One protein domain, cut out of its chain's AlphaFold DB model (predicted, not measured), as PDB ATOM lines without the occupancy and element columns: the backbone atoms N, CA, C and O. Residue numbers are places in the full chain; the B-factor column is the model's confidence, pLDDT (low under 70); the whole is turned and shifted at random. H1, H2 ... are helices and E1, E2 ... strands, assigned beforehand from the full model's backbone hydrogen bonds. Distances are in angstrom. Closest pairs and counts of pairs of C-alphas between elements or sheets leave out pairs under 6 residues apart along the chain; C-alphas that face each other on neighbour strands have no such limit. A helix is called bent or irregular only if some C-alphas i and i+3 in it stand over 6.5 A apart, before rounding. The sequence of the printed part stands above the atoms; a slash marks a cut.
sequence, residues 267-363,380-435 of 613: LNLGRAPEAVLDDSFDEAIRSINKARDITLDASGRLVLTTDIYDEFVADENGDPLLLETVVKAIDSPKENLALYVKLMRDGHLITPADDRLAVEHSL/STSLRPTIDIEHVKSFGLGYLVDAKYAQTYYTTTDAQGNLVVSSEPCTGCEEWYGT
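AT A GLANCE: This is residues 267 to 363 and 380 to 435 of the 613 residues of an uncharacterized protein of Desulfurivibrio sp (UniProt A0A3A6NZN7). What shape do these atoms make? Two small twisted sheets, E1 E2 E3 and E5 E4 E6, stand at opposite ends, with H2 and H3 crossing almost at right angles and the short pair H5 and H6 between them; the hairpin E2 and E3 makes a long bent arm, H1 packs on H3, and H4 packs on the sheet E5 E4 E6. What is it made of? The printed part has 153 residues, 93 of them in named elements of a mixed class, in the order H1 H2 E1 E2 E3 H3 H4 H5 H6 E4 E5 E6, and both sheets are antiparallel. It is compact, with a radius of gyration of the C-alphas of 17.2 A and spans of 45 by 44 by 33 A.

HOW THE PARTS SIT: Which helices meet first? H1, residues 267 to 271, touches H3, residues 333 to 346, with residues 333 to 337 of H3 alone; the closest C-alphas, of Leu 269 and Lys 334, are 7.2 A apart. H2, residues 274 to 290, touches H3 with its residues 277 to 284 alone, about perpendicular at 86 degrees; the closest C-alphas, of Ser 280 and Glu 335, are 4.8 A apart. Every O i to N i+4 pair is within hydrogen-bond range in H2 and H3, but 0 of 1 in H1, where 2 of 2 O i to N i+3 pairs are. How is the first sheet built? E1, residues 293 to 296, E2, residues 302 to 314, and E3, residues 320 to 329, form a strongly twisted meander, each strand the antiparallel neighbour of the one before. N 295 and O 303 are 2.9 A apart, and N 306 and O 326 are 2.8 A apart. H2 only grazes this sheet with residues 284 to 290, as does H5, residues 389 to 394, with 391 to 394. What follows? H5 touches H6, residues 398 to 401, the closest C-alphas, of Ile 389 and Val 401, being 5.8 A apart. E4, residues 407 to 413, forms a hairpin with E5, residues 419 to 422, where N 412 and O 420 are 3.0 A apart, and is antiparallel to E6, residues 430 to 434, where N 409 and O 432 are 2.9 A apart. H4, residues 353 to 356, is on this sheet, over none of its strands, at a height of 4.0 A, only just above the sheet's level.

IN THESE COORDINATES: Where are the ends? C-alpha 267, in H1, is at (-29.148, 85.122, 60.505), and C-alpha 434, where E6 ends, is at (-24.804, 68.073, 36.506). Which elements are long? H2 measures 24.5 A, E2 30.6 A and E3 24.6 A; E2 bends by 73 degrees at residue 311 and E3 by 65 degrees at residue 323.

THE WHOLE: How far does it reach? The two C-alphas farthest apart, of Arg 271 and Glu 316, are 52.2 A apart. Is it unbroken? Residues 364 to 379 are not printed, and C-alphas 363 and 380 are 15.7 A apart; of the links printed whole, none is long. Where is confidence low? The pLDDT is under 70 at residues 311, 358 to 363, 380 to 382 and 417.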
ATOM      1  N   LEU A 267     -29.763  86.451  60.590       87.81
ATOM      2  CA  LEU A 267     -29.148  85.122  60.505       87.81
ATOM      3  C   LEU A 267     -29.763  84.121  61.486       87.81
ATOM      4  O   LEU A 267     -29.480  82.932  61.384       87.81
ATOM      5  N   ASN A 268     -30.678  84.550  62.370       84.62
ATOM      6  CA  ASN A 268     -31.538  83.615  63.104       84.62
ATOM      7  C   ASN A 268     -32.333  82.693  62.167       84.62
ATOM      8  O   ASN A 268     -32.793  81.636  62.593       84.62
ATOM      9  N   LEU A 269     -32.447  83.058  60.884       82.75
ATOM     10  CA  LEU A 269     -32.925  82.176  59.830       82.75
ATOM     11  C   LEU A 269     -32.178  80.836  59.765       82.75
ATOM     12  O   LEU A 269     -32.794  79.852  59.380       82.75
ATOM     13  N   GLY A 270     -30.907  80.755  60.170       81.50
ATOM     14  CA  GLY A 270     -30.177  79.485  60.187       81.50
ATOM     15  C   GLY A 270     -30.792  78.426  61.107       81.50
ATOM     16  O   GLY A 270     -30.518  77.247  60.945       81.50
ATOM     17  N   ARG A 271     -31.672  78.826  62.035       81.06
ATOM     18  CA  ARG A 271     -32.453  77.922  62.898       81.06
ATOM     19  C   ARG A 271     -33.785  77.491  62.278       81.06
ATOM     20  O   ARG A 271     -34.563  76.789  62.923       81.06
ATOM     21  N   ALA A 272     -34.109  77.979  61.083       80.00
ATOM     22  CA  ALA A 272     -35.304  77.555  60.374       80.00
ATOM     23  C   ALA A 272     -35.152  76.096  59.908       80.00
ATOM     24  O   ALA A 272     -34.030  75.637  59.697       80.00
ATOM     25  N   PRO A 273     -36.267  75.366  59.716       80.88
ATOM     26  CA  PRO A 273     -36.222  74.047  59.096       80.88
ATOM     27  C   PRO A 273     -35.505  74.096  57.740       80.88
ATOM     28  O   PRO A 273     -35.716  75.042  56.981       80.88
ATOM     29  N   GLU A 274     -34.726  73.060  57.424       78.50
ATOM     30  CA  GLU A 274     -33.909  72.968  56.199       78.50
ATOM     31  C   GLU A 274     -34.725  73.232  54.923       78.50
ATOM     32  O   GLU A 274     -34.314  74.026  54.080       78.50
ATOM     33  N   ALA A 275     -35.965  72.733  54.884       79.31
ATOM     34  CA  ALA A 275     -36.943  72.976  53.823       79.31
ATOM     35  C   ALA A 275     -37.113  74.461  53.434       79.31
ATOM     36  O   ALA A 275     -37.335  74.783  52.273       79.31
ATOM     37  N   VAL A 276     -37.015  75.388  54.395       85.00
ATOM     38  CA  VAL A 276     -37.157  76.832  54.131       85.00
ATOM     39  C   VAL A 276     -35.951  77.378  53.367       85.00
ATOM     40  O   VAL A 276     -36.101  78.284  52.539       85.00
ATOM     41  N   LEU A 277     -34.755  76.873  53.674       86.12
ATOM     42  CA  LEU A 277     -33.532  77.245  52.972       86.12
ATOM     43  C   LEU A 277     -33.493  76.593  51.591       86.12
ATOM     44  O   LEU A 277     -33.158  77.285  50.636       86.12
ATOM     45  N   ASP A 278     -33.932  75.341  51.468       86.31
ATOM     46  CA  ASP A 278     -34.060  74.651  50.181       86.31
ATOM     47  C   ASP A 278     -34.993  75.377  49.207       86.31
ATOM     48  O   ASP A 278     -34.610  75.633  48.068       86.31
ATOM     49  N   ASP A 279     -36.176  75.808  49.655       86.75
ATOM     50  CA  ASP A 279     -37.094  76.586  48.811       86.75
ATOM     51  C   ASP A 279     -36.472  77.902  48.333       86.75
ATOM     52  O   ASP A 279     -36.658  78.324  47.189       86.75
ATOM     53  N   SER A 280     -35.750  78.567  49.240       90.81
ATOM     54  CA  SER A 280     -35.095  79.845  48.957       90.81
ATOM     55  C   SER A 280     -33.927  79.650  47.989       90.81
ATOM     56  O   SER A 280     -33.705  80.474  47.106       90.81
ATOM     57  N   PHE A 281     -33.198  78.543  48.114       92.44
ATOM     58  CA  PHE A 281     -32.174  78.148  47.156       92.44
ATOM     59  C   PHE A 281     -32.785  77.907  45.773       92.44
ATOM     60  O   PHE A 281     -32.319  78.469  44.783       92.44
ATOM     61  N   ASP A 282     -33.883  77.158  45.700       90.69
ATOM     62  CA  ASP A 282     -34.564  76.859  44.442       90.69
ATOM     63  C   ASP A 282     -35.087  78.128  43.743       90.69
ATOM     64  O   ASP A 282     -35.091  78.211  42.511       90.69
ATOM     65  N   GLU A 283     -35.538  79.129  44.508       90.38
ATOM     66  CA  GLU A 283     -35.924  80.446  43.986       90.38
ATOM     67  C   GLU A 283     -34.726  81.205  43.397       90.38
ATOM     68  O   GLU A 283     -34.819  81.728  42.276       90.38
ATOM     69  N   ALA A 284     -33.582  81.177  44.085       93.62
ATOM     70  CA  ALA A 284     -32.340  81.764  43.598       93.62
ATOM     71  C   ALA A 284     -31.874  81.090  42.295       93.62
ATOM     72  O   ALA A 284     -31.614  81.780  41.308       93.62
ATOM     73  N   ILE A 285     -31.855  79.752  42.240       94.19
ATOM     74  CA  ILE A 285     -31.459  78.993  41.042       94.19
ATOM     75  C   ILE A 285     -32.398  79.272  39.864       94.19
ATOM     76  O   ILE A 285     -31.938  79.510  38.745       94.19
ATOM     77  N   ARG A 286     -33.717  79.321  40.094       91.19
ATOM     78  CA  ARG A 286     -34.687  79.696  39.050       91.19
ATOM     79  C   ARG A 286     -34.427  81.094  38.500       91.19
ATOM     80  O   ARG A 286     -34.591  81.305  37.299       91.19
ATOM     81  N   SER A 287     -34.051  82.034  39.360       92.00
ATOM     82  CA  SER A 287     -33.743  83.405  38.954       92.00
ATOM     83  C   SER A 287     -32.442  83.470  38.154       92.00
ATOM     84  O   SER A 287     -32.411  84.120  37.112       92.00
ATOM     85  N   ILE A 288     -31.406  82.741  38.580       93.19
ATOM     86  CA  ILE A 288     -30.113  82.652  37.884       93.19
ATOM     87  C   ILE A 288     -30.280  82.038  36.488       93.19
ATOM     88  O   ILE A 288     -29.827  82.621  35.508       93.19
ATOM     89  N   ASN A 289     -31.001  80.920  36.369       92.94
ATOM     90  CA  ASN A 289     -31.216  80.249  35.082       92.94
ATOM     91  C   ASN A 289     -32.041  81.095  34.095       92.94
ATOM     92  O   ASN A 289     -31.907  80.943  32.885       92.94
ATOM     93  N   LYS A 290     -32.915  81.980  34.593       90.31
ATOM     94  CA  LYS A 290     -33.708  82.906  33.763       90.31
ATOM     95  C   LYS A 290     -32.971  84.202  33.431       90.31
ATOM     96  O   LYS A 290     -33.463  84.976  32.609       90.31
ATOM     97  N   ALA A 291     -31.855  84.484  34.096       91.12
ATOM     98  CA  ALA A 291     -31.130  85.724  33.905       91.12
ATOM     99  C   ALA A 291     -30.530  85.771  32.500       91.12
ATOM    100  O   ALA A 291     -29.886  84.829  32.047       91.12
ATOM    101  N   ARG A 292     -30.712  86.895  31.817       89.38
ATOM    102  CA  ARG A 292     -30.050  87.194  30.549       89.38
ATOM    103  C   ARG A 292     -28.585  87.566  30.744       89.38
ATOM    104  O   ARG A 292     -27.776  87.290  29.866       89.38
ATOM    105  N   ASP A 293     -28.276  88.250  31.841       89.06
ATOM    106  CA  ASP A 293     -26.923  88.679  32.189       89.06
ATOM    107  C   ASP A 293     -26.715  88.578  33.701       89.06
ATOM    108  O   ASP A 293     -27.650  88.823  34.475       89.06
ATOM    109  N   ILE A 294     -25.498  88.219  34.105       92.31
ATOM    110  CA  ILE A 294     -25.105  88.030  35.502       92.31
ATOM    111  C   ILE A 294     -23.849  88.858  35.764       92.31
ATOM    112  O   ILE A 294     -22.801  88.656  35.154       92.31
ATOM    113  N   THR A 295     -23.955  89.788  36.707       92.25
ATOM    114  CA  THR A 295     -22.853  90.659  37.140       92.25
ATOM    115  C   THR A 295     -22.778  90.697  38.664       92.25
ATOM    116  O   THR A 295     -23.605  90.092  39.346       92.25
ATOM    117  N   LEU A 296     -21.774  91.379  39.212       92.19
ATOM    118  CA  LEU A 296     -21.598  91.566  40.648       92.19
ATOM    119  C   LEU A 296     -21.873  93.017  41.033       92.19
ATOM    120  O   LEU A 296     -21.465  93.948  40.342       92.19
ATOM    121  N   ASP A 297     -22.513  93.209  42.179       90.50
ATOM    122  CA  ASP A 297     -22.615  94.519  42.816       90.50
ATOM    123  C   ASP A 297     -21.272  94.917  43.470       90.50
ATOM    124  O   ASP A 297     -20.366  94.105  43.659       90.50
ATOM    125  N   ALA A 298     -21.147  96.168  43.907       90.88
ATOM    126  CA  ALA A 298     -20.006  96.686  44.667       90.88
ATOM    127  C   ALA A 298     -19.688  95.887  45.949       90.88
ATOM    128  O   ALA A 298     -18.541  95.859  46.395       90.88
ATOM    129  N   SER A 299     -20.698  95.231  46.522       90.25
ATOM    130  CA  SER A 299     -20.580  94.324  47.670       90.25
ATOM    131  C   SER A 299     -20.246  92.876  47.295       90.25
ATOM    132  O   SER A 299     -20.015  92.074  48.186       90.25
ATOM    133  N   GLY A 300     -20.225  92.537  46.001       89.88
ATOM    134  CA  GLY A 300     -19.997  91.184  45.483       89.88
ATOM    135  C   GLY A 300     -21.268  90.386  45.172       89.88
ATOM    136  O   GLY A 300     -21.168  89.292  44.627       89.88
ATOM    137  N   ARG A 301     -22.462  90.886  45.524       91.69
ATOM    138  CA  ARG A 301     -23.737  90.165  45.327       91.69
ATOM    139  C   ARG A 301     -24.019  89.895  43.856       91.69
ATOM    140  O   ARG A 301     -23.757  90.764  43.028       91.69
ATOM    141  N   LEU A 302     -24.651  88.759  43.555       92.69
ATOM    142  CA  LEU A 302     -25.129  88.463  42.204       92.69
ATOM    143  C   LEU A 302     -26.245  89.437  41.809       92.69
ATOM    144  O   LEU A 302     -27.264  89.557  42.496       92.69
ATOM    145  N   VAL A 303     -26.044  90.119  40.687       92.25
ATOM    146  CA  VAL A 303     -26.995  91.022  40.044       92.25
ATOM    147  C   VAL A 303     -27.448  90.389  38.744       92.25
ATOM    148  O   VAL A 303     -26.653  90.164  37.832       92.25
ATOM    149  N   LEU A 304     -28.743  90.101  38.681       92.50
ATOM    150  CA  LEU A 304     -29.382  89.421  37.571       92.50
ATOM    151  C   LEU A 304     -30.118  90.444  36.711       92.50
ATOM    152  O   LEU A 304     -30.934  91.220  37.213       92.50
ATOM    153  N   THR A 305     -29.859  90.422  35.410       90.88
ATOM    154  CA  THR A 305     -30.666  91.150  34.428       90.88
ATOM    155  C   THR A 305     -31.668  90.184  33.823       90.88
ATOM    156  O   THR A 305     -31.275  89.180  33.236       90.88
ATOM    157  N   THR A 306     -32.957  90.473  33.959       87.12
ATOM    158  CA  THR A 306     -34.046  89.646  33.422       87.12
ATOM    159  C   THR A 306     -34.839  90.421  32.381       87.12
ATOM    160  O   THR A 306     -35.068  91.624  32.521       87.12
ATOM    161  N   ASP A 307     -35.244  89.727  31.323       84.50
ATOM    162  CA  ASP A 307     -36.081  90.279  30.263       84.50
ATOM    163  C   ASP A 307     -37.563  90.145  30.664       84.50
ATOM    164  O   ASP A 307     -38.029  89.056  31.006       84.50
ATOM    165  N   ILE A 308     -38.314  91.249  30.626       80.31
ATOM    166  CA  ILE A 308     -39.766  91.261  30.820       80.31
ATOM    167  C   ILE A 308     -40.433  91.320  29.453       80.31
ATOM    168  O   ILE A 308     -40.270  92.290  28.711       80.31
ATOM    169  N   TYR A 309     -41.222  90.297  29.144       79.94
ATOM    170  CA  TYR A 309     -41.993  90.212  27.909       79.94
ATOM    171  C   TYR A 309     -43.461  90.578  28.140       79.94
ATOM    172  O   TYR A 309     -44.011  90.325  29.213       79.94
ATOM    173  N   ASP A 310     -44.103  91.148  27.122       74.94
ATOM    174  CA  ASP A 310     -45.556  91.292  27.082       74.94
ATOM    175  C   ASP A 310     -46.180  89.921  26.816       74.94
ATOM    176  O   ASP A 310     -45.946  89.300  25.777       74.94
ATOM    177  N   GLU A 311     -46.982  89.435  27.759       69.81
ATOM    178  CA  GLU A 311     -47.623  88.122  27.670       69.81
ATOM    179  C   GLU A 311     -48.742  88.059  26.611       69.81
ATOM    180  O   GLU A 311     -49.184  86.969  26.242       69.81
ATOM    181  N   PHE A 312     -49.195  89.206  26.089       71.44
ATOM    182  CA  PHE A 312     -50.306  89.284  25.135       71.44
ATOM    183  C   PHE A 312     -49.918  89.816  23.754       71.44
ATOM    184  O   PHE A 312     -50.726  89.727  22.824       71.44
ATOM    185  N   VAL A 313     -48.712  90.366  23.599       73.50
ATOM    186  CA  VAL A 313     -48.252  90.967  22.343       73.50
ATOM    187  C   VAL A 313     -47.028  90.216  21.840       73.50
ATOM    188  O   VAL A 313     -45.963  90.262  22.444       73.50
ATOM    189  N   ALA A 314     -47.188  89.542  20.704       77.50
ATOM    190  CA  ALA A 314     -46.092  88.915  19.980       77.50
ATOM    191  C   ALA A 314     -45.646  89.793  18.800       77.50
ATOM    192  O   ALA A 314     -46.440  90.565  18.248       77.50
ATOM    193  N   ASP A 315     -44.379  89.673  18.418       77.94
ATOM    194  CA  ASP A 315     -43.822  90.292  17.223       77.94
ATOM    195  C   ASP A 315     -44.359  89.636  15.931       77.94
ATOM    196  O   ASP A 315     -45.179  88.713  15.950       77.94
ATOM    197  N   GLU A 316     -43.907  90.117  14.768       77.31
ATOM    198  CA  GLU A 316     -44.323  89.566  13.466       77.31
ATOM    199  C   GLU A 316     -43.923  88.087  13.263       77.31
ATOM    200  O   GLU A 316     -44.466  87.432  12.369       77.31
ATOM    201  N   ASN A 317     -43.016  87.552  14.089       79.69
ATOM    202  CA  ASN A 317     -42.542  86.169  14.056       79.69
ATOM    203  C   ASN A 317     -43.263  85.262  15.069       79.69
ATOM    204  O   ASN A 317     -43.117  84.041  14.997       79.69
ATOM    205  N   GLY A 318     -44.092  85.833  15.950       73.38
ATOM    206  CA  GLY A 318     -44.793  85.107  17.008       73.38
ATOM    207  C   GLY A 318     -44.014  85.010  18.322       73.38
ATOM    208  O   GLY A 318     -44.478  84.314  19.225       73.38
ATOM    209  N   ASP A 319     -42.886  85.712  18.445       78.00
ATOM    210  CA  ASP A 319     -42.098  85.770  19.673       78.00
ATOM    211  C   ASP A 319     -42.663  86.850  20.615       78.00
ATOM    212  O   ASP A 319     -43.063  87.920  20.146       78.00
ATOM    213  N   PRO A 320     -42.722  86.614  21.941       77.69
ATOM    214  CA  PRO A 320     -43.189  87.613  22.900       77.69
ATOM    215  C   PRO A 320     -42.400  88.922  22.778       77.69
ATOM    216  O   PRO A 320     -41.169  88.920  22.699       77.69
ATOM    217  N   LEU A 321     -43.096  90.060  22.782       79.31
ATOM    218  CA  LEU A 321     -42.454  91.363  22.656       79.31
ATOM    219  C   LEU A 321     -41.712  91.716  23.952       79.31
ATOM    220  O   LEU A 321     -42.327  91.813  25.011       79.31
ATOM    221  N   LEU A 322     -40.401  91.961  23.870       80.12
ATOM    222  CA  LEU A 322     -39.619  92.486  24.994       80.12
ATOM    223  C   LEU A 322     -40.108  93.899  25.347       80.12
ATOM    224  O   LEU A 322     -40.013  94.812  24.523       80.12
ATOM    225  N   LEU A 323     -40.602  94.081  26.569       78.38
ATOM    226  CA  LEU A 323     -41.043  95.374  27.090       78.38
ATOM    227  C   LEU A 323     -39.877  96.146  27.699       78.38
ATOM    228  O   LEU A 323     -39.612  97.286  27.319       78.38
ATOM    229  N   GLU A 324     -39.191  95.521  28.652       82.38
ATOM    230  CA  GLU A 324     -38.152  96.152  29.459       82.38
ATOM    231  C   GLU A 324     -37.191  95.096  30.016       82.38
ATOM    232  O   GLU A 324     -37.527  93.918  30.125       82.38
ATOM    233  N   THR A 325     -35.986  95.523  30.375       84.25
ATOM    234  CA  THR A 325     -35.022  94.721  31.128       84.25
ATOM    235  C   THR A 325     -34.978  95.205  32.570       84.25
ATOM    236  O   THR A 325     -34.712  96.384  32.803       84.25
ATOM    237  N   VAL A 326     -35.177  94.305  33.531       85.50
ATOM    238  CA  VAL A 326     -35.085  94.625  34.959       85.50
ATOM    239  C   VAL A 326     -33.807  94.046  35.535       85.50
ATOM    240  O   VAL A 326     -33.532  92.852  35.408       85.50
ATOM    241  N   VAL A 327     -33.035  94.913  36.184       87.31
ATOM    242  CA  VAL A 327     -31.793  94.572  36.874       87.31
ATOM    243  C   VAL A 327     -32.094  94.476  38.362       87.31
ATOM    244  O   VAL A 327     -32.503  95.463  38.973       87.31
ATOM    245  N   LYS A 328     -31.899  93.297  38.953       86.44
ATOM    246  CA  LYS A 328     -32.156  93.062  40.374       86.44
ATOM    247  C   LYS A 328     -31.033  92.243  41.002       86.44
ATOM    248  O   LYS A 328     -30.646  91.197  40.491       86.44
ATOM    249  N   ALA A 329     -30.528  92.714  42.139       87.62
ATOM    250  CA  ALA A 329     -29.627  91.932  42.976       87.62
ATOM    251  C   ALA A 329     -30.400  90.845  43.735       87.62
ATOM    252  O   ALA A 329     -31.521  91.093  44.184       87.62
ATOM    253  N   ILE A 330     -29.782  89.682  43.944       89.12
ATOM    254  CA  ILE A 330     -30.271  88.699  44.918       89.12
ATOM    255  C   ILE A 330     -30.100  89.321  46.310       89.12
ATOM    256  O   ILE A 330     -29.016  89.316  46.897       89.12
ATOM    257  N   ASP A 331     -31.160  89.948  46.815       81.38
ATOM    258  CA  ASP A 331     -31.153  90.757  48.036       81.38
ATOM    259  C   ASP A 331     -31.933  90.121  49.195       81.38
ATOM    260  O   ASP A 331     -31.962  90.674  50.302       81.38
ATOM    261  N   SER A 332     -32.534  88.950  48.965       89.38
ATOM    262  CA  SER A 332     -33.200  88.179  50.005       89.38
ATOM    263  C   SER A 332     -32.167  87.602  50.973       89.38
ATOM    264  O   SER A 332     -31.250  86.890  50.545       89.38
ATOM    265  N   PRO A 333     -32.330  87.823  52.291       90.50
ATOM    266  CA  PRO A 333     -31.476  87.179  53.276       90.50
ATOM    267  C   PRO A 333     -31.541  85.652  53.212       90.50
ATOM    268  O   PRO A 333     -30.551  84.988  53.498       90.50
ATOM    269  N   LYS A 334     -32.697  85.091  52.819       91.88
ATOM    270  CA  LYS A 334     -32.880  83.639  52.757       91.88
ATOM    271  C   LYS A 334     -32.162  83.004  51.581       91.88
ATOM    272  O   LYS A 334     -31.492  81.998  51.765       91.88
ATOM    273  N   GLU A 335     -32.277  83.616  50.407       93.88
ATOM    274  CA  GLU A 335     -31.597  83.150  49.195       93.88
ATOM    275  C   GLU A 335     -30.082  83.197  49.397       93.88
ATOM    276  O   GLU A 335     -29.399  82.207  49.169       93.88
ATOM    277  N   ASN A 336     -29.561  84.309  49.926       94.44
ATOM    278  CA  ASN A 336     -28.133  84.446  50.203       94.44
ATOM    279  C   ASN A 336     -27.642  83.450  51.263       94.44
ATOM    280  O   ASN A 336     -26.589  82.848  51.081       94.44
ATOM    281  N   LEU A 337     -28.401  83.215  52.342       94.00
ATOM    282  CA  LEU A 337     -28.000  82.211  53.331       94.00
ATOM    283  C   LEU A 337     -28.000  80.798  52.734       94.00
ATOM    284  O   LEU A 337     -27.116  80.006  53.043       94.00
ATOM    285  N   ALA A 338     -28.961  80.484  51.867       93.12
ATOM    286  CA  ALA A 338     -29.032  79.177  51.232       93.12
ATOM    287  C   ALA A 338     -27.902  78.967  50.205       93.12
ATOM    288  O   ALA A 338     -27.288  77.902  50.187       93.12
ATOM    289  N   LEU A 339     -27.557  79.998  49.421       94.88
ATOM    290  CA  LEU A 339     -26.376  79.993  48.547       94.88
ATOM    291  C   LEU A 339     -25.083  79.803  49.350       94.88
ATOM    292  O   LEU A 339     -24.230  79.016  48.953       94.88
ATOM    293  N   TYR A 340     -24.959  80.474  50.501       94.88
ATOM    294  CA  TYR A 340     -23.835  80.292  51.420       94.88
ATOM    295  C   TYR A 340     -23.717  78.842  51.905       94.88
ATOM    296  O   TYR A 340     -22.643  78.254  51.806       94.88
ATOM    297  N   VAL A 341     -24.815  78.253  52.394       91.44
ATOM    298  CA  VAL A 341     -24.836  76.862  52.878       91.44
ATOM    299  C   VAL A 341     -24.438  75.896  51.771       91.44
ATOM    300  O   VAL A 341     -23.588  75.041  52.005       91.44
ATOM    301  N   LYS A 342     -25.030  76.033  50.577       91.62
ATOM    302  CA  LYS A 342     -24.756  75.125  49.460       91.62
ATOM    303  C   LYS A 342     -23.297  75.209  49.027       91.62
ATOM    304  O   LYS A 342     -22.654  74.176  48.910       91.62
ATOM    305  N   LEU A 343     -22.758  76.421  48.890       92.25
ATOM    306  CA  LEU A 343     -21.365  76.622  48.499       92.25
ATOM    307  C   LEU A 343     -20.397  76.071  49.556       92.25
ATOM    308  O   LEU A 343     -19.501  75.312  49.220       92.25
ATOM    309  N   MET A 344     -20.618  76.358  50.844       89.00
ATOM    310  CA  MET A 344     -19.757  75.850  51.922       89.00
ATOM    311  C   MET A 344     -19.840  74.329  52.115       89.00
ATOM    312  O   MET A 344     -18.870  73.719  52.563       89.00
ATOM    313  N   ARG A 345     -20.996  73.711  51.835       86.50
ATOM    314  CA  ARG A 345     -21.163  72.256  51.936       86.50
ATOM    315  C   ARG A 345     -20.613  71.546  50.703       86.50
ATOM    316  O   ARG A 345     -19.843  70.611  50.880       86.50
ATOM    317  N   ASP A 346     -20.967  71.978  49.503       87.25
ATOM    318  CA  ASP A 346     -20.752  71.181  48.290       87.25
ATOM    319  C   ASP A 346     -19.670  71.760  47.370       87.25
ATOM    320  O   ASP A 346     -19.411  71.196  46.317       87.25
ATOM    321  N   GLY A 347     -19.087  72.919  47.694       89.31
ATOM    322  CA  GLY A 347     -18.138  73.627  46.821       89.31
ATOM    323  C   GLY A 347     -18.767  74.252  45.574       89.31
ATOM    324  O   GLY A 347     -18.159  75.082  44.924       89.31
ATOM    325  N   HIS A 348     -20.024  73.937  45.262       92.56
ATOM    326  CA  HIS A 348     -20.693  74.405  44.055       92.56
ATOM    327  C   HIS A 348     -22.189  74.664  44.280       92.56
ATOM    328  O   HIS A 348     -22.813  74.144  45.205       92.56
ATOM    329  N   LEU A 349     -22.831  75.381  43.357       93.44
ATOM    330  CA  LEU A 349     -24.270  75.679  43.383       93.44
ATOM    331  C   LEU A 349     -25.132  74.668  42.597       93.44
ATOM    332  O   LEU A 349     -26.315  74.907  42.352       93.44
ATOM    333  N   ILE A 350     -24.564  73.539  42.166       92.31
ATOM    334  CA  ILE A 350     -25.302  72.481  41.460       92.31
ATOM    335  C   ILE A 350     -26.163  71.696  42.454       92.31
ATOM    336  O   ILE A 350     -25.723  71.378  43.557       92.31
ATOM    337  N   THR A 351     -27.403  71.387  42.066       90.50
ATOM    338  CA  THR A 351     -28.286  70.509  42.851       90.50
ATOM    339  C   THR A 351     -28.079  69.067  42.391       90.50
ATOM    340  O   THR A 351     -28.403  68.770  41.233       90.50
ATOM    341  N   PRO A 352     -27.548  68.181  43.252       88.50
ATOM    342  CA  PRO A 352     -27.375  66.770  42.933       88.50
ATOM    343  C   PRO A 352     -28.698  66.108  42.556       88.50
ATOM    344  O   PRO A 352     -29.745  66.468  43.086       88.50
ATOM    345  N   ALA A 353     -28.671  65.153  41.627       86.19
ATOM    346  CA  ALA A 353     -29.891  64.535  41.115       86.19
ATOM    347  C   ALA A 353     -30.739  63.846  42.198       86.19
ATOM    348  O   ALA A 353     -31.962  63.918  42.124       86.19
ATOM    349  N   ASP A 354     -30.121  63.196  43.182       84.06
ATOM    350  CA  ASP A 354     -30.792  62.566  44.328       84.06
ATOM    351  C   ASP A 354     -31.496  63.572  45.256       84.06
ATOM    352  O   ASP A 354     -32.584  63.279  45.757       84.06
ATOM    353  N   ASP A 355     -30.960  64.784  45.376       82.81
ATOM    354  CA  ASP A 355     -31.528  65.885  46.166       82.81
ATOM    355  C   ASP A 355     -32.630  66.676  45.438       82.81
ATOM    356  O   ASP A 355     -33.209  67.606  46.004       82.81
ATOM    357  N   ARG A 356     -32.958  66.329  44.184       82.44
ATOM    358  CA  ARG A 356     -33.965  67.054  43.378       82.44
ATOM    359  C   ARG A 356     -35.412  66.675  43.675       82.44
ATOM    360  O   ARG A 356     -36.324  67.139  42.986       82.44
ATOM    361  N   LEU A 357     -35.643  65.831  44.672       76.69
ATOM    362  CA  LEU A 357     -36.984  65.508  45.147       76.69
ATOM    363  C   LEU A 357     -37.688  66.750  45.701       76.69
ATOM    364  O   LEU A 357     -37.055  67.672  46.208       76.69
ATOM    365  N   ALA A 358     -39.016  66.776  45.589       68.44
ATOM    366  CA  ALA A 358     -39.812  67.877  46.109       68.44
ATOM    367  C   ALA A 358     -39.638  68.016  47.628       68.44
ATOM    368  O   ALA A 358     -39.629  67.024  48.357       68.44
ATOM    369  N   VAL A 359     -39.538  69.258  48.095       65.12
ATOM    370  CA  VAL A 359     -39.344  69.571  49.511       65.12
ATOM    371  C   VAL A 359     -40.581  69.151  50.316       65.12
ATOM    372  O   VAL A 359     -41.691  69.649  50.109       65.12
ATOM    373  N   GLU A 360     -40.412  68.236  51.272       57.69
ATOM    374  CA  GLU A 360     -41.498  67.845  52.175       57.69
ATOM    375  C   GLU A 360     -41.683  68.876  53.301       57.69
ATOM    376  O   GLU A 360     -41.032  68.830  54.343       57.69
ATOM    377  N   HIS A 361     -42.656  69.778  53.168       55.94
ATOM    378  CA  HIS A 361     -42.990  70.748  54.228       55.94
ATOM    379  C   HIS A 361     -43.713  70.148  55.457       55.94
ATOM    380  O   HIS A 361     -44.197  70.895  56.312       55.94
ATOM    381  N   SER A 362     -43.877  68.821  55.546       47.88
ATOM    382  CA  SER A 362     -45.028  68.243  56.259       47.88
ATOM    383  C   SER A 362     -44.776  67.503  57.577       47.88
ATOM    384  O   SER A 362     -45.769  67.275  58.267       47.88
ATOM    385  N   LEU A 363     -43.563  67.114  57.987       45.47
ATOM    386  CA  LEU A 363     -43.462  66.281  59.206       45.47
ATOM    387  C   LEU A 363     -43.146  67.030  60.506       45.47
ATOM    388  O   LEU A 363     -43.824  66.783  61.500       45.47
ATOM    389  N   SER A 380     -45.836  70.228  45.505       55.19
ATOM    390  CA  SER A 380     -45.465  70.185  44.090       55.19
ATOM    391  C   SER A 380     -44.808  68.848  43.753       55.19
ATOM    392  O   SER A 380     -43.861  68.446  44.416       55.19
ATOM    393  N   THR A 381     -45.272  68.162  42.708       58.56
ATOM    394  CA  THR A 381     -44.604  66.954  42.192       58.56
ATOM    395  C   THR A 381     -43.439  67.293  41.257       58.56
ATOM    396  O   THR A 381     -42.838  66.393  40.674       58.56
ATOM    397  N   SER A 382     -43.155  68.584  41.039       69.25
ATOM    398  CA  SER A 382     -42.048  69.027  40.191       69.25
ATOM    399  C   SER A 382     -40.711  68.800  40.886       69.25
ATOM    400  O   SER A 382     -40.555  69.161  42.052       69.25
ATOM    401  N   LEU A 383     -39.730  68.298  40.140       78.88
ATOM    402  CA  LEU A 383     -38.353  68.220  40.616       78.88
ATOM    403  C   LEU A 383     -37.803  69.612  40.929       78.88
ATOM    404  O   LEU A 383     -38.118  70.585  40.234       78.88
ATOM    405  N   ARG A 384     -36.939  69.691  41.942       84.75
ATOM    406  CA  ARG A 384     -36.196  70.910  42.255       84.75
ATOM    407  C   ARG A 384     -35.314  71.309  41.064       84.75
ATOM    408  O   ARG A 384     -34.800  70.439  40.337       84.75
ATOM    409  N   PRO A 385     -35.165  72.618  40.811       88.62
ATOM    410  CA  PRO A 385     -34.321  73.120  39.739       88.62
ATOM    411  C   PRO A 385     -32.849  72.796  40.023       88.62
ATOM    412  O   PRO A 385     -32.414  72.838  41.164       88.62
ATOM    413  N   THR A 386     -32.074  72.527  38.974       90.75
ATOM    414  CA  THR A 386     -30.605  72.542  39.040       90.75
ATOM    415  C   THR A 386     -30.085  73.737  38.249       90.75
ATOM    416  O   THR A 386     -30.728  74.174  37.289       90.75
ATOM    417  N   ILE A 387     -28.942  74.283  38.656       92.19
ATOM    418  CA  ILE A 387     -28.304  75.409  37.971       92.19
ATOM    419  C   ILE A 387     -27.842  75.003  36.565       92.19
ATOM    420  O   ILE A 387     -27.365  73.884  36.360       92.19
ATOM    421  N   ASP A 388     -27.990  75.906  35.597       92.69
ATOM    422  CA  ASP A 388     -27.460  75.720  34.248       92.69
ATOM    423  C   ASP A 388     -25.952  76.022  34.233       92.69
ATOM    424  O   ASP A 388     -25.510  77.174  34.284       92.69
ATOM    425  N   ILE A 389     -25.155  74.952  34.185       92.38
ATOM    426  CA  ILE A 389     -23.692  75.008  34.260       92.38
ATOM    427  C   ILE A 389     -23.097  75.771  33.071       92.38
ATOM    428  O   ILE A 389     -22.150  76.539  33.250       92.38
ATOM    429  N   GLU A 390     -23.609  75.559  31.856       91.44
ATOM    430  CA  GLU A 390     -23.066  76.214  30.661       91.44
ATOM    431  C   GLU A 390     -23.386  77.707  30.672       91.44
ATOM    432  O   GLU A 390     -22.514  78.531  30.378       91.44
ATOM    433  N   HIS A 391     -24.607  78.052  31.084       91.56
ATOM    434  CA  HIS A 391     -25.049  79.435  31.212       91.56
ATOM    435  C   HIS A 391     -24.175  80.217  32.192       91.56
ATOM    436  O   HIS A 391     -23.605  81.244  31.824       91.56
ATOM    437  N   VAL A 392     -23.964  79.699  33.406       92.25
ATOM    438  CA  VAL A 392     -23.132  80.357  34.430       92.25
ATOM    439  C   VAL A 392     -21.661  80.447  34.000       92.25
ATOM    440  O   VAL A 392     -21.028  81.498  34.156       92.25
ATOM    441  N   LYS A 393     -21.118  79.397  33.366       92.38
ATOM    442  CA  LYS A 393     -19.758  79.423  32.792       92.38
ATOM    443  C   LYS A 393     -19.608  80.483  31.708       92.38
ATOM    444  O   LYS A 393     -18.543  81.091  31.603       92.38
ATOM    445  N   SER A 394     -20.655  80.747  30.928       91.44
ATOM    446  CA  SER A 394     -20.615  81.751  29.862       91.44
ATOM    447  C   SER A 394     -20.343  83.174  30.378       91.44
ATOM    448  O   SER A 394     -19.737  83.964  29.649       91.44
ATOM    449  N   PHE A 395     -20.679  83.465  31.641       89.62
ATOM    450  CA  PHE A 395     -20.416  84.744  32.320       89.62
ATOM    451  C   PHE A 395     -19.110  84.769  33.125       89.62
ATOM    452  O   PHE A 395     -18.853  85.730  33.847       89.62
ATOM    453  N   GLY A 396     -18.274  83.728  33.025       87.88
ATOM    454  CA  GLY A 396     -17.006  83.652  33.753       87.88
ATOM    455  C   GLY A 396     -17.154  83.374  35.252       87.88
ATOM    456  O   GLY A 396     -16.218  83.627  36.003       87.88
ATOM    457  N   LEU A 397     -18.302  82.844  35.686       90.69
ATOM    458  CA  LEU A 397     -18.569  82.410  37.065       90.69
ATOM    459  C   LEU A 397     -18.422  80.885  37.203       90.69
ATOM    460  O   LEU A 397     -19.175  80.230  37.917       90.69
ATOM    461  N   GLY A 398     -17.491  80.300  36.442       88.88
ATOM    462  CA  GLY A 398     -17.378  78.850  36.289       88.88
ATOM    463  C   GLY A 398     -17.023  78.096  37.569       88.88
ATOM    464  O   GLY A 398     -17.418  76.940  37.668       88.88
ATOM    465  N   TYR A 399     -16.345  78.750  38.516       89.31
ATOM    466  CA  TYR A 399     -16.017  78.217  39.845       89.31
ATOM    467  C   TYR A 399     -17.273  77.929  40.680       89.31
ATOM    468  O   TYR A 399     -17.343  76.916  41.343       89.31
ATOM    469  N   LEU A 400     -18.371  78.685  40.528       91.69
ATOM    470  CA  LEU A 400     -19.620  78.375  41.251       91.69
ATOM    471  C   LEU A 400     -20.293  77.065  40.790       91.69
ATOM    472  O   LEU A 400     -21.315  76.662  41.348       91.69
ATOM    473  N   VAL A 401     -19.797  76.449  39.713       92.25
ATOM    474  CA  VAL A 401     -20.385  75.289  39.024       92.25
ATOM    475  C   VAL A 401     -19.304  74.323  38.513       92.25
ATOM    476  O   VAL A 401     -19.448  73.707  37.447       92.25
ATOM    477  N   ASP A 402     -18.192  74.207  39.233       88.56
ATOM    478  CA  ASP A 402     -17.003  73.440  38.845       88.56
ATOM    479  C   ASP A 402     -16.938  72.016  39.421       88.56
ATOM    480  O   ASP A 402     -15.870  71.406  39.446       88.56
ATOM    481  N   ALA A 403     -18.095  71.435  39.753       87.44
ATOM    482  CA  ALA A 403     -18.206  70.070  40.266       87.44
ATOM    483  C   ALA A 403     -17.374  69.040  39.481       87.44
ATOM    484  O   ALA A 403     -17.500  68.901  38.254       87.44
ATOM    485  N   LYS A 404     -16.588  68.237  40.205       83.19
ATOM    486  CA  LYS A 404     -15.612  67.292  39.640       83.19
ATOM    487  C   LYS A 404     -16.241  66.171  38.811       83.19
ATOM    488  O   LYS A 404     -15.625  65.675  37.865       83.19
ATOM    489  N   TYR A 405     -17.473  65.783  39.142       83.44
ATOM    490  CA  TYR A 405     -18.189  64.651  38.537       83.44
ATOM    491  C   TYR A 405     -19.441  65.062  37.746       83.44
ATOM    492  O   TYR A 405     -20.400  64.293  37.649       83.44
ATOM    493  N   ALA A 406     -19.447  66.265  37.162       86.56
ATOM    494  CA  ALA A 406     -20.543  66.702  36.299       86.56
ATOM    495  C   ALA A 406     -20.645  65.838  35.025       86.56
ATOM    496  O   ALA A 406     -19.687  65.698  34.261       86.56
ATOM    497  N   GLN A 407     -21.825  65.271  34.780       89.88
ATOM    498  CA  GLN A 407     -22.117  64.413  33.635       89.88
ATOM    499  C   GLN A 407     -23.568  64.569  33.172       89.88
ATOM    500  O   GLN A 407     -24.421  65.100  33.884       89.88
ATOM    501  N   THR A 408     -23.864  64.081  31.967       91.38
ATOM    502  CA  THR A 408     -25.248  63.959  31.503       91.38
ATOM    503  C   THR A 408     -25.935  62.817  32.246       91.38
ATOM    504  O   THR A 408     -25.418  61.700  32.291       91.38
ATOM    505  N   TYR A 409     -27.108  63.087  32.807       90.69
ATOM    506  CA  TYR A 409     -27.954  62.097  33.463       90.69
ATOM    507  C   TYR A 409     -29.415  62.285  33.058       90.69
ATOM    508  O   TYR A 409     -29.821  63.339  32.573       90.69
ATOM    509  N   TYR A 410     -30.211  61.244  33.262       89.94
ATOM    510  CA  TYR A 410     -31.618  61.206  32.901       89.94
ATOM    511  C   TYR A 410     -32.453  60.935  34.141       89.94
ATOM    512  O   TYR A 410     -32.138  60.026  34.914       89.94
ATOM    513  N   THR A 411     -33.524  61.698  34.332       86.81
ATOM    514  CA  THR A 411     -34.453  61.497  35.447       86.81
ATOM    515  C   THR A 411     -35.806  61.007  34.962       86.81
ATOM    516  O   THR A 411     -36.293  61.380  33.893       86.81
ATOM    517  N   THR A 412     -36.426  60.143  35.757       85.38
ATOM    518  CA  THR A 412     -37.815  59.718  35.579       85.38
ATOM    519  C   THR A 412     -38.446  59.412  36.930       85.38
ATOM    520  O   THR A 412     -37.745  59.259  37.928       85.38
ATOM    521  N   THR A 413     -39.769  59.325  36.972       81.25
ATOM    522  CA  THR A 413     -40.514  58.962  38.178       81.25
ATOM    523  C   THR A 413     -41.024  57.535  38.028       81.25
ATOM    524  O   THR A 413     -41.626  57.190  37.007       81.25
ATOM    525  N   ASP A 414     -40.775  56.685  39.024       80.19
ATOM    526  CA  ASP A 414     -41.309  55.323  39.030       80.19
ATOM    527  C   ASP A 414     -42.831  55.294  39.292       80.19
ATOM    528  O   ASP A 414     -43.488  56.311  39.521       80.19
ATOM    529  N   ALA A 415     -43.423  54.097  39.263       73.00
ATOM    530  CA  ALA A 415     -44.858  53.918  39.501       73.00
ATOM    531  C   ALA A 415     -45.292  54.229  40.951       73.00
ATOM    532  O   ALA A 415     -46.491  54.239  41.236       73.00
ATOM    533  N   GLN A 416     -44.339  54.430  41.861       73.56
ATOM    534  CA  GLN A 416     -44.529  54.741  43.273       73.56
ATOM    535  C   GLN A 416     -44.279  56.226  43.584       73.56
ATOM    536  O   GLN A 416     -44.546  56.641  44.709       73.56
ATOM    537  N   GLY A 417     -43.835  57.026  42.608       68.88
ATOM    538  CA  GLY A 417     -43.523  58.441  42.796       68.88
ATOM    539  C   GLY A 417     -42.064  58.727  43.163       68.88
ATOM    540  O   GLY A 417     -41.731  59.886  43.386       68.88
ATOM    541  N   ASN A 418     -41.189  57.717  43.218       76.81
ATOM    542  CA  ASN A 418     -39.778  57.925  43.539       76.81
ATOM    543  C   ASN A 418     -39.000  58.383  42.303       76.81
ATOM    544  O   ASN A 418     -39.249  57.933  41.179       76.81
ATOM    545  N   LEU A 419     -38.011  59.243  42.533       81.94
ATOM    546  CA  LEU A 419     -37.071  59.672  41.508       81.94
ATOM    547  C   LEU A 419     -36.102  58.539  41.165       81.94
ATOM    548  O   LEU A 419     -35.432  57.980  42.029       81.94
ATOM    549  N   VAL A 420     -36.016  58.222  39.878       84.44
ATOM    550  CA  VAL A 420     -35.046  57.287  39.315       84.44
ATOM    551  C   VAL A 420     -34.062  58.082  38.469       84.44
ATOM    552  O   VAL A 420     -34.452  58.740  37.502       84.44
ATOM    553  N   VAL A 421     -32.784  57.995  38.830       86.81
ATOM    554  CA  VAL A 421     -31.667  58.617  38.110       86.81
ATOM    555  C   VAL A 421     -30.958  57.544  37.282       86.81
ATOM    556  O   VAL A 421     -30.632  56.470  37.789       86.81
ATOM    557  N   SER A 422     -30.728  57.812  35.996       86.19
ATOM    558  CA  SER A 422     -30.008  56.919  35.086       86.19
ATOM    559  C   SER A 422     -28.889  57.655  34.360       86.19
ATOM    560  O   SER A 422     -29.058  58.792  33.934       86.19
ATOM    561  N   SER A 423     -27.749  56.991  34.173       86.31
ATOM    562  CA  SER A 423     -26.657  57.481  33.323       86.31
ATOM    563  C   SER A 423     -26.881  57.184  31.835       86.31
ATOM    564  O   SER A 423     -26.122  57.650  30.994       86.31
ATOM    565  N   GLU A 424     -27.899  56.385  31.501       87.50
ATOM    566  CA  GLU A 424     -28.204  55.969  30.133       87.50
ATOM    567  C   GLU A 424     -29.551  56.551  29.685       87.50
ATOM    568  O   GLU A 424     -30.493  56.615  30.482       87.50
ATOM    569  N   PRO A 425     -29.688  56.939  28.405       88.44
ATOM    570  CA  PRO A 425     -30.933  57.486  27.891       88.44
ATOM    571  C   PRO A 425     -32.068  56.466  28.000       88.44
ATOM    572  O   PRO A 425     -31.962  55.325  27.540       88.44
ATOM    573  N   CYS A 426     -33.193  56.897  28.565       84.31
ATOM    574  CA  CYS A 426     -34.385  56.076  28.735       84.31
ATOM    575  C   CYS A 426     -35.633  56.722  28.121       84.31
ATOM    576  O   CYS A 426     -35.725  57.930  27.913       84.31
ATOM    577  N   THR A 427     -36.606  55.885  27.749       83.94
ATOM    578  CA  THR A 427     -37.828  56.351  27.076       83.94
ATOM    579  C   THR A 427     -38.729  57.079  28.070       83.94
ATOM    580  O   THR A 427     -39.225  56.453  29.001       83.94
ATOM    581  N   GLY A 428     -38.973  58.372  27.839       81.94
ATOM    582  CA  GLY A 428     -39.792  59.215  28.722       81.94
ATOM    583  C   GLY A 428     -39.018  59.870  29.869       81.94
ATOM    584  O   GLY A 428     -39.645  60.382  30.789       81.94
ATOM    585  N   CYS A 429     -37.686  59.836  29.821       85.75
ATOM    586  CA  CYS A 429     -36.827  60.504  30.790       85.75
ATOM    587  C   CYS A 429     -36.445  61.909  30.316       85.75
ATOM    588  O   CYS A 429     -36.310  62.140  29.111       85.75
ATOM    589  N   GLU A 430     -36.251  62.824  31.260       86.31
ATOM    590  CA  GLU A 430     -35.740  64.171  30.995       86.31
ATOM    591  C   GLU A 430     -34.215  64.175  31.123       86.31
ATOM    592  O   GLU A 430     -33.674  63.597  32.066       86.31
ATOM    593  N   GLU A 431     -33.530  64.783  30.153       90.38
ATOM    594  CA  GLU A 431     -32.069  64.898  30.121       90.38
ATOM    595  C   GLU A 431     -31.607  66.118  30.923       90.38
ATOM    596  O   GLU A 431     -32.167  67.207  30.798       90.38
ATOM    597  N   TRP A 432     -30.556  65.933  31.717       89.00
ATOM    598  CA  TRP A 432     -29.941  66.955  32.554       89.00
ATOM    599  C   TRP A 432     -28.421  66.857  32.489       89.00
ATOM    600  O   TRP A 432     -27.866  65.796  32.205       89.00
ATOM    601  N   TYR A 433     -27.741  67.952  32.815       89.69
ATOM    602  CA  TYR A 433     -26.290  67.999  32.952       89.69
ATOM    603  C   TYR A 433     -25.918  68.526  34.343       89.69
ATOM    604  O   TYR A 433     -26.342  69.616  34.722       89.69
ATOM    605  N   GLY A 434     -25.172  67.739  35.125       89.62
ATOM    606  CA  GLY A 434     -24.804  68.073  36.506       89.62
ATOM    607  C   GLY A 434     -24.305  66.864  37.296       89.62
ATOM    608  O   GLY A 434     -23.825  65.897  36.709       89.62
ATOM    609  N   THR A 435     -24.406  66.907  38.622       89.38
ATOM    610  CA  THR A 435     -23.992  65.803  39.502       89.38
ATOM    611  C   THR A 435     -25.171  64.896  39.845       89.38
ATOM    612  O   THR A 435     -26.320  65.333  39.912       89.38
TER     613      THR A 435